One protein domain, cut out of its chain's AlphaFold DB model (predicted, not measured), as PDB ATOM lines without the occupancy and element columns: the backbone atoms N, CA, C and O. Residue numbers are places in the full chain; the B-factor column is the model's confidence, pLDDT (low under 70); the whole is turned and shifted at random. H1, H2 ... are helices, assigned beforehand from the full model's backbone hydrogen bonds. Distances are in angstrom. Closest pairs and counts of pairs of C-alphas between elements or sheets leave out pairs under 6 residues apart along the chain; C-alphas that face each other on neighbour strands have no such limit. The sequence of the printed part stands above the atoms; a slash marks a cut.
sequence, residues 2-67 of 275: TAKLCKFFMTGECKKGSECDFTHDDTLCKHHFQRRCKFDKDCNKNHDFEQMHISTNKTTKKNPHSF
ATOM      1  N   THR A   2     -28.253  10.726  -4.311       52.88
ATOM      2  CA  THR A   2     -28.886   9.665  -5.108       52.88
ATOM      3  C   THR A   2     -29.733  10.319  -6.199       52.88
ATOM      4  O   THR A   2     -30.661  11.075  -5.903       52.88
ATOM      5  N   ALA A   3     -29.363  10.113  -7.462       63.19
ATOM      6  CA  ALA A   3     -30.107  10.655  -8.592       63.19
ATOM      7  C   ALA A   3     -31.523  10.052  -8.609       63.19
ATOM      8  O   ALA A   3     -31.699   8.847  -8.439       63.19
ATOM      9  N   LYS A   4     -32.549  10.899  -8.744       80.06
ATOM     10  CA  LYS A   4     -33.951  10.461  -8.718       80.06
ATOM     11  C   LYS A   4     -34.348   9.889 -10.080       80.06
ATOM     12  O   LYS A   4     -34.082  10.497 -11.116       80.06
ATOM     13  N   LEU A   5     -35.038   8.751 -10.062       84.62
ATOM     14  CA  LEU A   5     -35.541   8.075 -11.258       84.62
ATOM     15  C   LEU A   5     -36.609   8.891 -11.993       84.62
ATOM     16  O   LEU A   5     -37.515   9.466 -11.380       84.62
ATOM     17  N   CYS A   6     -36.539   8.894 -13.325       87.50
ATOM     18  CA  CYS A   6     -37.528   9.553 -14.167       87.50
ATOM     19  C   CYS A   6     -38.820   8.736 -14.237       87.50
ATOM     20  O   CYS A   6     -38.916   7.727 -14.937       87.50
ATOM     21  N   LYS A   7     -39.864   9.211 -13.556       84.69
ATOM     22  CA  LYS A   7     -41.181   8.553 -13.535       84.69
ATOM     23  C   LYS A   7     -41.787   8.415 -14.934       84.69
ATOM     24  O   LYS A   7     -42.304   7.356 -15.269       84.69
ATOM     25  N   PHE A   8     -41.657   9.452 -15.761       86.31
ATOM     26  CA  PHE A   8     -42.178   9.455 -17.129       86.31
ATOM     27  C   PHE A   8     -41.435   8.477 -18.038       86.31
ATOM     28  O   PHE A   8     -42.016   7.915 -18.958       86.31
ATOM     29  N   PHE A   9     -40.151   8.226 -17.786       87.38
ATOM     30  CA  PHE A   9     -39.410   7.206 -18.521       87.38
ATOM     31  C   PHE A   9     -39.890   5.803 -18.152       87.38
ATOM     32  O   PHE A   9     -40.103   4.964 -19.027       87.38
ATOM     33  N   MET A  10     -40.147   5.577 -16.860       85.94
ATOM     34  CA  MET A  10     -40.693   4.316 -16.362       85.94
ATOM     35  C   MET A  10     -42.138   4.067 -16.823       85.94
ATOM     36  O   MET A  10     -42.557   2.910 -16.885       85.94
ATOM     37  N   THR A  11     -42.889   5.115 -17.195       83.62
ATOM     38  CA  THR A  11     -44.217   4.996 -17.822       83.62
ATOM     39  C   THR A  11     -44.220   5.006 -19.351       83.62
ATOM     40  O   THR A  11     -45.245   4.668 -19.937       83.62
ATOM     41  N   GLY A  12     -43.087   5.304 -19.997       84.12
ATOM     42  CA  GLY A  12     -42.971   5.405 -21.459       84.12
ATOM     43  C   GLY A  12     -43.427   6.749 -22.047       84.12
ATOM     44  O   GLY A  12     -43.602   6.863 -23.253       84.12
ATOM     45  N   GLU A  13     -43.614   7.771 -21.212       86.62
ATOM     46  CA  GLU A  13     -44.149   9.091 -21.575       86.62
ATOM     47  C   GLU A  13     -43.076  10.199 -21.595       86.62
ATOM     48  O   GLU A  13     -43.381  11.363 -21.865       86.62
ATOM     49  N   CYS A  14     -41.812   9.879 -21.291       88.81
ATOM     50  CA  CYS A  14     -40.740  10.875 -21.279       88.81
ATOM     51  C   CYS A  14     -40.399  11.351 -22.696       88.81
ATOM     52  O   CYS A  14     -39.968  10.568 -23.537       88.81
ATOM     53  N   LYS A  15     -40.522  12.663 -22.932       89.19
ATOM     54  CA  LYS A  15     -40.200  13.316 -24.214       89.19
ATOM     55  C   LYS A  15     -38.830  14.000 -24.243       89.19
ATOM     56  O   LYS A  15     -38.413  14.458 -25.296       89.19
ATOM     57  N   LYS A  16     -38.144  14.083 -23.096       87.25
ATOM     58  CA  LYS A  16     -36.859  14.790 -22.953       87.25
ATOM     59  C   LYS A  16     -35.639  13.963 -23.386       87.25
ATOM     60  O   LYS A  16     -34.558  14.516 -23.522       87.25
ATOM     61  N   GLY A  17     -35.787  12.649 -23.586       82.88
ATOM     62  CA  GLY A  17     -34.681  11.790 -24.027       82.88
ATOM     63  C   GLY A  17     -33.439  11.923 -23.137       82.88
ATOM     64  O   GLY A  17     -33.544  11.809 -21.918       82.88
ATOM     65  N   SER A  18     -32.278  12.174 -23.744       82.44
ATOM     66  CA  SER A  18     -30.994  12.377 -23.055       82.44
ATOM     67  C   SER A  18     -30.872  13.715 -22.316       82.44
ATOM     68  O   SER A  18     -29.975  13.864 -21.497       82.44
ATOM     69  N   GLU A  19     -31.767  14.673 -22.567       86.12
ATOM     70  CA  GLU A  19     -31.818  15.975 -21.880       86.12
ATOM     71  C   GLU A  19     -32.686  15.926 -20.610       86.12
ATOM     72  O   GLU A  19     -33.112  16.952 -20.077       86.12
ATOM     73  N   CYS A  20     -33.040  14.730 -20.132       86.19
ATOM     74  CA  CYS A  20     -33.832  14.596 -18.921       86.19
ATOM     75  C   CYS A  20     -32.971  14.830 -17.675       86.19
ATOM     76  O   CYS A  20     -31.979  14.142 -17.456       86.19
ATOM     77  N   ASP A  21     -33.428  15.722 -16.798       88.00
ATOM     78  CA  ASP A  21     -32.802  16.006 -15.498       88.00
ATOM     79  C   ASP A  21     -32.884  14.821 -14.502       88.00
ATOM     80  O   ASP A  21     -32.374  14.896 -13.383       88.00
ATOM     81  N   PHE A  22     -33.566  13.735 -14.883       87.50
ATOM     82  CA  PHE A  22     -33.823  12.548 -14.068       87.50
ATOM     83  C   PHE A  22     -33.223  11.295 -14.713       87.50
ATOM     84  O   PHE A  22     -33.147  11.181 -15.935       87.50
ATOM     85  N   THR A  23     -32.865  10.303 -13.898       87.12
ATOM     86  CA  THR A  23     -32.188   9.092 -14.383       87.12
ATOM     87  C   THR A  23     -33.115   8.216 -15.225       87.12
ATOM     88  O   THR A  23     -34.215   7.856 -14.791       87.12
ATOM     89  N   HIS A  24     -32.646   7.852 -16.419       88.94
ATOM     90  CA  HIS A  24     -33.228   6.830 -17.287       88.94
ATOM     91  C   HIS A  24     -32.395   5.553 -17.154       88.94
ATOM     92  O   HIS A  24     -31.241   5.531 -17.573       88.94
ATOM     93  N   ASP A  25     -32.962   4.510 -16.551       86.31
ATOM     94  CA  ASP A  25     -32.283   3.228 -16.352       86.31
ATOM     95  C   ASP A  25     -33.141   2.089 -16.919       86.31
ATOM     96  O   ASP A  25     -34.207   1.761 -16.394       86.31
ATOM     97  N   ASP A  26     -32.686   1.499 -18.025       83.44
ATOM     98  CA  ASP A  26     -33.366   0.390 -18.706       83.44
ATOM     99  C   ASP A  26     -33.108  -0.982 -18.062       83.44
ATOM    100  O   ASP A  26     -33.681  -1.996 -18.490       83.44
ATOM    101  N   THR A  27     -32.258  -1.053 -17.034       86.94
ATOM    102  CA  THR A  27     -32.098  -2.260 -16.211       86.94
ATOM    103  C   THR A  27     -33.271  -2.440 -15.246       86.94
ATOM    104  O   THR A  27     -33.558  -3.568 -14.837       86.94
ATOM    105  N   LEU A  28     -34.009  -1.363 -14.956       87.94
ATOM    106  CA  LEU A  28     -35.168  -1.380 -14.073       87.94
ATOM    107  C   LEU A  28     -36.426  -1.903 -14.768       87.94
ATOM    108  O   LEU A  28     -36.730  -1.602 -15.926       87.94
ATOM    109  N   CYS A  29     -37.221  -2.671 -14.029       88.38
ATOM    110  CA  CYS A  29     -38.451  -3.245 -14.550       88.38
ATOM    111  C   CYS A  29     -39.586  -2.209 -14.606       88.38
ATOM    112  O   CYS A  29     -40.274  -1.953 -13.614       88.38
ATOM    113  N   LYS A  30     -39.859  -1.667 -15.802       88.50
ATOM    114  CA  LYS A  30     -40.999  -0.758 -16.063       88.50
ATOM    115  C   LYS A  30     -42.345  -1.391 -15.682       88.50
ATOM    116  O   LYS A  30     -43.223  -0.726 -15.135       88.50
ATOM    117  N   HIS A  31     -42.494  -2.701 -15.890       86.56
ATOM    118  CA  HIS A  31     -43.697  -3.427 -15.484       86.56
ATOM    119  C   HIS A  31     -43.838  -3.519 -13.963       86.56
ATOM    120  O   HIS A  31     -44.948  -3.363 -13.464       86.56
ATOM    121  N   HIS A  32     -42.752  -3.733 -13.216       85.12
ATOM    122  CA  HIS A  32     -42.800  -3.763 -11.751       85.12
ATOM    123  C   HIS A  32     -43.099  -2.377 -11.183       85.12
ATOM    124  O   HIS A  32     -43.969  -2.246 -10.326       85.12
ATOM    125  N   PHE A  33     -42.492  -1.333 -11.757       83.31
ATOM    126  CA  PHE A  33     -42.784   0.064 -11.425       83.31
ATOM    127  C   PHE A  33     -44.275   0.410 -11.568       83.31
ATOM    128  O   PHE A  33     -44.825   1.166 -10.770       83.31
ATOM    129  N   GLN A  34     -44.958  -0.195 -12.543       80.44
ATOM    130  CA  GLN A  34     -46.396  -0.034 -12.780       80.44
ATOM    131  C   GLN A  34     -47.274  -1.110 -12.113       80.44
ATOM    132  O   GLN A  34     -48.474  -1.149 -12.378       80.44
ATOM    133  N   ARG A  35     -46.707  -2.001 -11.283       78.25
ATOM    134  CA  ARG A  35     -47.398  -3.140 -10.639       78.25
ATOM    135  C   ARG A  35     -48.045  -4.141 -11.608       78.25
ATOM    136  O   ARG A  35     -49.068  -4.747 -11.313       78.25
ATOM    137  N   ARG A  36     -47.438  -4.319 -12.782       83.19
ATOM    138  CA  ARG A  36     -47.864  -5.246 -13.847       83.19
ATOM    139  C   ARG A  36     -46.841  -6.346 -14.150       83.19
ATOM    140  O   ARG A  36     -47.027  -7.092 -15.110       83.19
ATOM    141  N   CYS A  37     -45.747  -6.442 -13.390       85.75
ATOM    142  CA  CYS A  37     -44.770  -7.520 -13.569       85.75
ATOM    143  C   CYS A  37     -45.375  -8.854 -13.113       85.75
ATOM    144  O   CYS A  37     -45.837  -8.962 -11.983       85.75
ATOM    145  N   LYS A  38     -45.361  -9.862 -13.991       85.69
ATOM    146  CA  LYS A  38     -45.900 -11.207 -13.716       85.69
ATOM    147  C   LYS A  38     -44.865 -12.185 -13.151       85.69
ATOM    148  O   LYS A  38     -45.239 -13.276 -12.749       85.69
ATOM    149  N   PHE A  39     -43.588 -11.804 -13.166       84.69
ATOM    150  CA  PHE A  39     -42.461 -12.689 -12.857       84.69
ATOM    151  C   PHE A  39     -41.852 -12.430 -11.475       84.69
ATOM    152  O   PHE A  39     -41.031 -13.214 -11.035       84.69
ATOM    153  N   ASP A  40     -42.255 -11.349 -10.797       76.31
ATOM    154  CA  ASP A  40     -41.806 -10.959  -9.453       76.31
ATOM    155  C   ASP A  40     -40.311 -11.253  -9.181       76.31
ATOM    156  O   ASP A  40     -39.461 -10.602  -9.788       76.31
ATOM    157  N   LYS A  41     -39.970 -12.239  -8.340       79.25
ATOM    158  CA  LYS A  41     -38.575 -12.599  -8.008       79.25
ATOM    159  C   LYS A  41     -37.786 -13.249  -9.151       79.25
ATOM    160  O   LYS A  41     -36.563 -13.186  -9.139       79.25
ATOM    161  N   ASP A  42     -38.474 -13.815 -10.136       83.88
ATOM    162  CA  ASP A  42     -37.893 -14.444 -11.326       83.88
ATOM    163  C   ASP A  42     -37.779 -13.455 -12.504       83.88
ATOM    164  O   ASP A  42     -37.505 -13.840 -13.644       83.88
ATOM    165  N   CYS A  43     -38.024 -12.159 -12.272       85.00
ATOM    166  CA  CYS A  43     -37.894 -11.147 -13.311       85.00
ATOM    167  C   CYS A  43     -36.424 -10.925 -13.690       85.00
ATOM    168  O   CYS A  43     -35.561 -10.717 -12.845       85.00
ATOM    169  N   ASN A  44     -36.146 -10.868 -14.993       87.62
ATOM    170  CA  ASN A  44     -34.817 -10.566 -15.531       87.62
ATOM    171  C   ASN A  44     -34.417  -9.077 -15.431       87.62
ATOM    172  O   ASN A  44     -33.372  -8.683 -15.951       87.62
ATOM    173  N   LYS A  45     -35.262  -8.237 -14.828       87.25
ATOM    174  CA  LYS A  45     -35.058  -6.797 -14.651       87.25
ATOM    175  C   LYS A  45     -35.077  -6.458 -13.164       87.25
ATOM    176  O   LYS A  45     -35.802  -7.080 -12.396       87.25
ATOM    177  N   ASN A  46     -34.305  -5.450 -12.768       84.62
ATOM    178  CA  ASN A  46     -34.150  -5.078 -11.364       84.62
ATOM    179  C   ASN A  46     -35.457  -4.478 -10.805       84.62
ATOM    180  O   ASN A  46     -36.128  -3.710 -11.502       84.62
ATOM    181  N   HIS A  47     -35.819  -4.848  -9.572       85.00
ATOM    182  CA  HIS A  47     -36.985  -4.372  -8.809       85.00
ATOM    183  C   HIS A  47     -36.594  -3.504  -7.593       85.00
ATOM    184  O   HIS A  47     -37.473  -3.024  -6.882       85.00
ATOM    185  N   ASP A  48     -35.297  -3.297  -7.349       79.31
ATOM    186  CA  ASP A  48     -34.757  -2.566  -6.199       79.31
ATOM    187  C   ASP A  48     -34.818  -1.043  -6.413       79.31
ATOM    188  O   ASP A  48     -33.832  -0.377  -6.734       79.31
ATOM    189  N   PHE A  49     -36.027  -0.488  -6.324       77.56
ATOM    190  CA  PHE A  49     -36.280   0.952  -6.339       77.56
ATOM    191  C   PHE A  49     -37.547   1.293  -5.548       77.56
ATOM    192  O   PHE A  49     -38.496   0.508  -5.483       77.56
ATOM    193  N   GLU A  50     -37.594   2.500  -4.974       64.69
ATOM    194  CA  GLU A  50     -38.780   2.982  -4.262       64.69
ATOM    195  C   GLU A  50     -39.997   3.017  -5.200       64.69
ATOM    196  O   GLU A  50     -40.037   3.748  -6.198       64.69
ATOM    197  N   GLN A  51     -41.011   2.212  -4.876       63.06
ATOM    198  CA  GLN A  51     -42.264   2.193  -5.619       63.06
ATOM    199  C   GLN A  51     -42.961   3.550  -5.510       63.06
ATOM    200  O   GLN A  51     -43.058   4.146  -4.437       63.06
ATOM    201  N   MET A  52     -43.540   4.020  -6.617       57.88
ATOM    202  CA  MET A  52     -44.460   5.150  -6.548       57.88
ATOM    203  C   MET A  52     -45.650   4.784  -5.656       57.88
ATOM    204  O   MET A  52     -46.464   3.930  -6.009       57.88
ATOM    205  N   HIS A  53     -45.812   5.502  -4.543       55.59
ATOM    206  CA  HIS A  53     -47.119   5.656  -3.921       55.59
ATOM    207  C   HIS A  53     -48.032   6.349  -4.937       55.59
ATOM    208  O   HIS A  53     -48.032   7.574  -5.074       55.59
ATOM    209  N   ILE A  54     -48.796   5.559  -5.693       53.22
ATOM    210  CA  ILE A  54     -49.946   6.077  -6.424       53.22
ATOM    211  C   ILE A  54     -50.925   6.498  -5.336       53.22
ATOM    212  O   ILE A  54     -51.613   5.663  -4.752       53.22
ATOM    213  N   SER A  55     -50.950   7.793  -5.024       50.97
ATOM    214  CA  SER A  55     -52.065   8.386  -4.301       50.97
ATOM    215  C   SER A  55     -53.302   8.092  -5.148       50.97
ATOM    216  O   SER A  55     -53.564   8.765  -6.148       50.97
ATOM    217  N   THR A  56     -54.062   7.065  -4.776       49.38
ATOM    218  CA  THR A  56     -55.417   6.853  -5.269       49.38
ATOM    219  C   THR A  56     -56.322   7.878  -4.600       49.38
ATOM    220  O   THR A  56     -57.306   7.527  -3.955       49.38
ATOM    221  N   ASN A  57     -56.016   9.165  -4.759       51.12
ATOM    222  CA  ASN A  57     -56.989  10.219  -4.554       51.12
ATOM    223  C   ASN A  57     -57.950  10.162  -5.743       51.12
ATOM    224  O   ASN A  57     -58.003  11.055  -6.583       51.12
ATOM    225  N   LYS A  58     -58.755   9.090  -5.804       55.12
ATOM    226  CA  LYS A  58     -60.116   9.239  -6.297       55.12
ATOM    227  C   LYS A  58     -60.754  10.192  -5.300       55.12
ATOM    228  O   LYS A  58     -61.270   9.759  -4.275       55.12
ATOM    229  N   THR A  59     -60.661  11.492  -5.564       56.50
ATOM    230  CA  THR A  59     -61.577  12.455  -4.970       56.50
ATOM    231  C   THR A  59     -62.954  11.983  -5.403       56.50
ATOM    232  O   THR A  59     -63.384  12.241  -6.528       56.50
ATOM    233  N   THR A  60     -63.612  11.191  -4.562       61.19
ATOM    234  CA  THR A  60     -65.041  10.970  -4.670       61.19
ATOM    235  C   THR A  60     -65.621  12.368  -4.587       61.19
ATOM    236  O   THR A  60     -65.566  13.004  -3.535       61.19
ATOM    237  N   LYS A  61     -66.040  12.922  -5.732       62.06
ATOM    238  CA  LYS A  61     -66.769  14.187  -5.752       62.06
ATOM    239  C   LYS A  61     -67.959  13.961  -4.831       62.06
ATOM    240  O   LYS A  61     -68.852  13.184  -5.161       62.06
ATOM    241  N   LYS A  62     -67.895  14.524  -3.625       64.12
ATOM    242  CA  LYS A  62     -68.989  14.420  -2.671       64.12
ATOM    243  C   LYS A  62     -70.138  15.205  -3.291       64.12
ATOM    244  O   LYS A  62     -69.968  16.368  -3.633       64.12
ATOM    245  N   ASN A  63     -71.255  14.519  -3.501       67.62
ATOM    246  CA  ASN A  63     -72.442  15.074  -4.139       67.62
ATOM    247  C   ASN A  63     -73.041  16.288  -3.378       67.62
ATOM    248  O   ASN A  63     -73.563  17.178  -4.044       67.62
ATOM    249  N   PRO A  64     -72.937  16.424  -2.031       75.38
ATOM    250  CA  PRO A  64     -73.356  17.666  -1.383       75.38
ATOM    251  C   PRO A  64     -72.277  18.752  -1.494       75.38
ATOM    252  O   PRO A  64     -71.174  18.624  -0.961       75.38
ATOM    253  N   HIS A  65     -72.639  19.847  -2.166       64.31
ATOM    254  CA  HIS A  65     -71.815  21.050  -2.320       64.31
ATOM    255  C   HIS A  65     -71.869  21.992  -1.103       64.31
ATOM    256  O   HIS A  65     -71.028  22.881  -0.987       64.31
ATOM    257  N   SER A  66     -72.832  21.799  -0.195       75.50
ATOM    258  CA  SER A  66     -73.003  22.587   1.027       75.50
ATOM    259  C   SER A  66     -73.594  21.724   2.142       75.50
ATOM    260  O   SER A  66     -74.472  20.901   1.890       75.50
ATOM    261  N   PHE A  67     -73.116  21.933   3.370       82.69
ATOM    262  CA  PHE A  67     -73.705  21.393   4.603       82.69
ATOM    263  C   PHE A  67     -74.468  22.469   5.393       82.69
ATOM    264  O   PHE A  67     -74.941  22.202   6.493       82.69
TER     265      PHE A  67
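AT A GLANCE: This is residues 2 to 67 of the 275 residues of an uncharacterized protein of viral metagenome (UniProt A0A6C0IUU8). With little regular structure, the domain is a small head of loops holding two very short helices, H1 and then H2, from which residues 55 to 67 stick out as a long free tail. The tail makes most of the length. The printed part has 66 residues, 9 of them in named helices, with no named strand; the class is all helix. It is only just extended, close to loose, with a radius of gyration of the C-alphas of 16.5 A, and spans 53 by 33 by 21 A.

IN THESE COORDINATES: H1, residues 7 to 11, begins at C-alpha 7 (-41.181, 8.553, -13.535) and is 6.3 A long. H2, residues 30 to 33, is 5.0 A long and ends at C-alpha 33 (-42.784, 0.064, -11.425).

HOW THE PARTS SIT: H1 and H2 only just touch, with 3 pairs of C-alphas within 8 A; the closest C-alphas, of Met 10 and Lys 30, are 5.1 A apart. In H1 every O i to N i+4 pair is within hydrogen-bond range; H2 is too short for such a pair, and its one O i to N i+3 pair is not within range.

THE WHOLE: The printed part has no cut. The link from H1 to H2 is long, 18 residues. Residues 34 to 67 hold no named element. The C-alphas farthest apart, of Asn 44 and Phe 67, are 54.2 A apart. Mean pLDDT of the printed part is 77.8; residues 2 to 3, 50 to 63 and 65 are under 70.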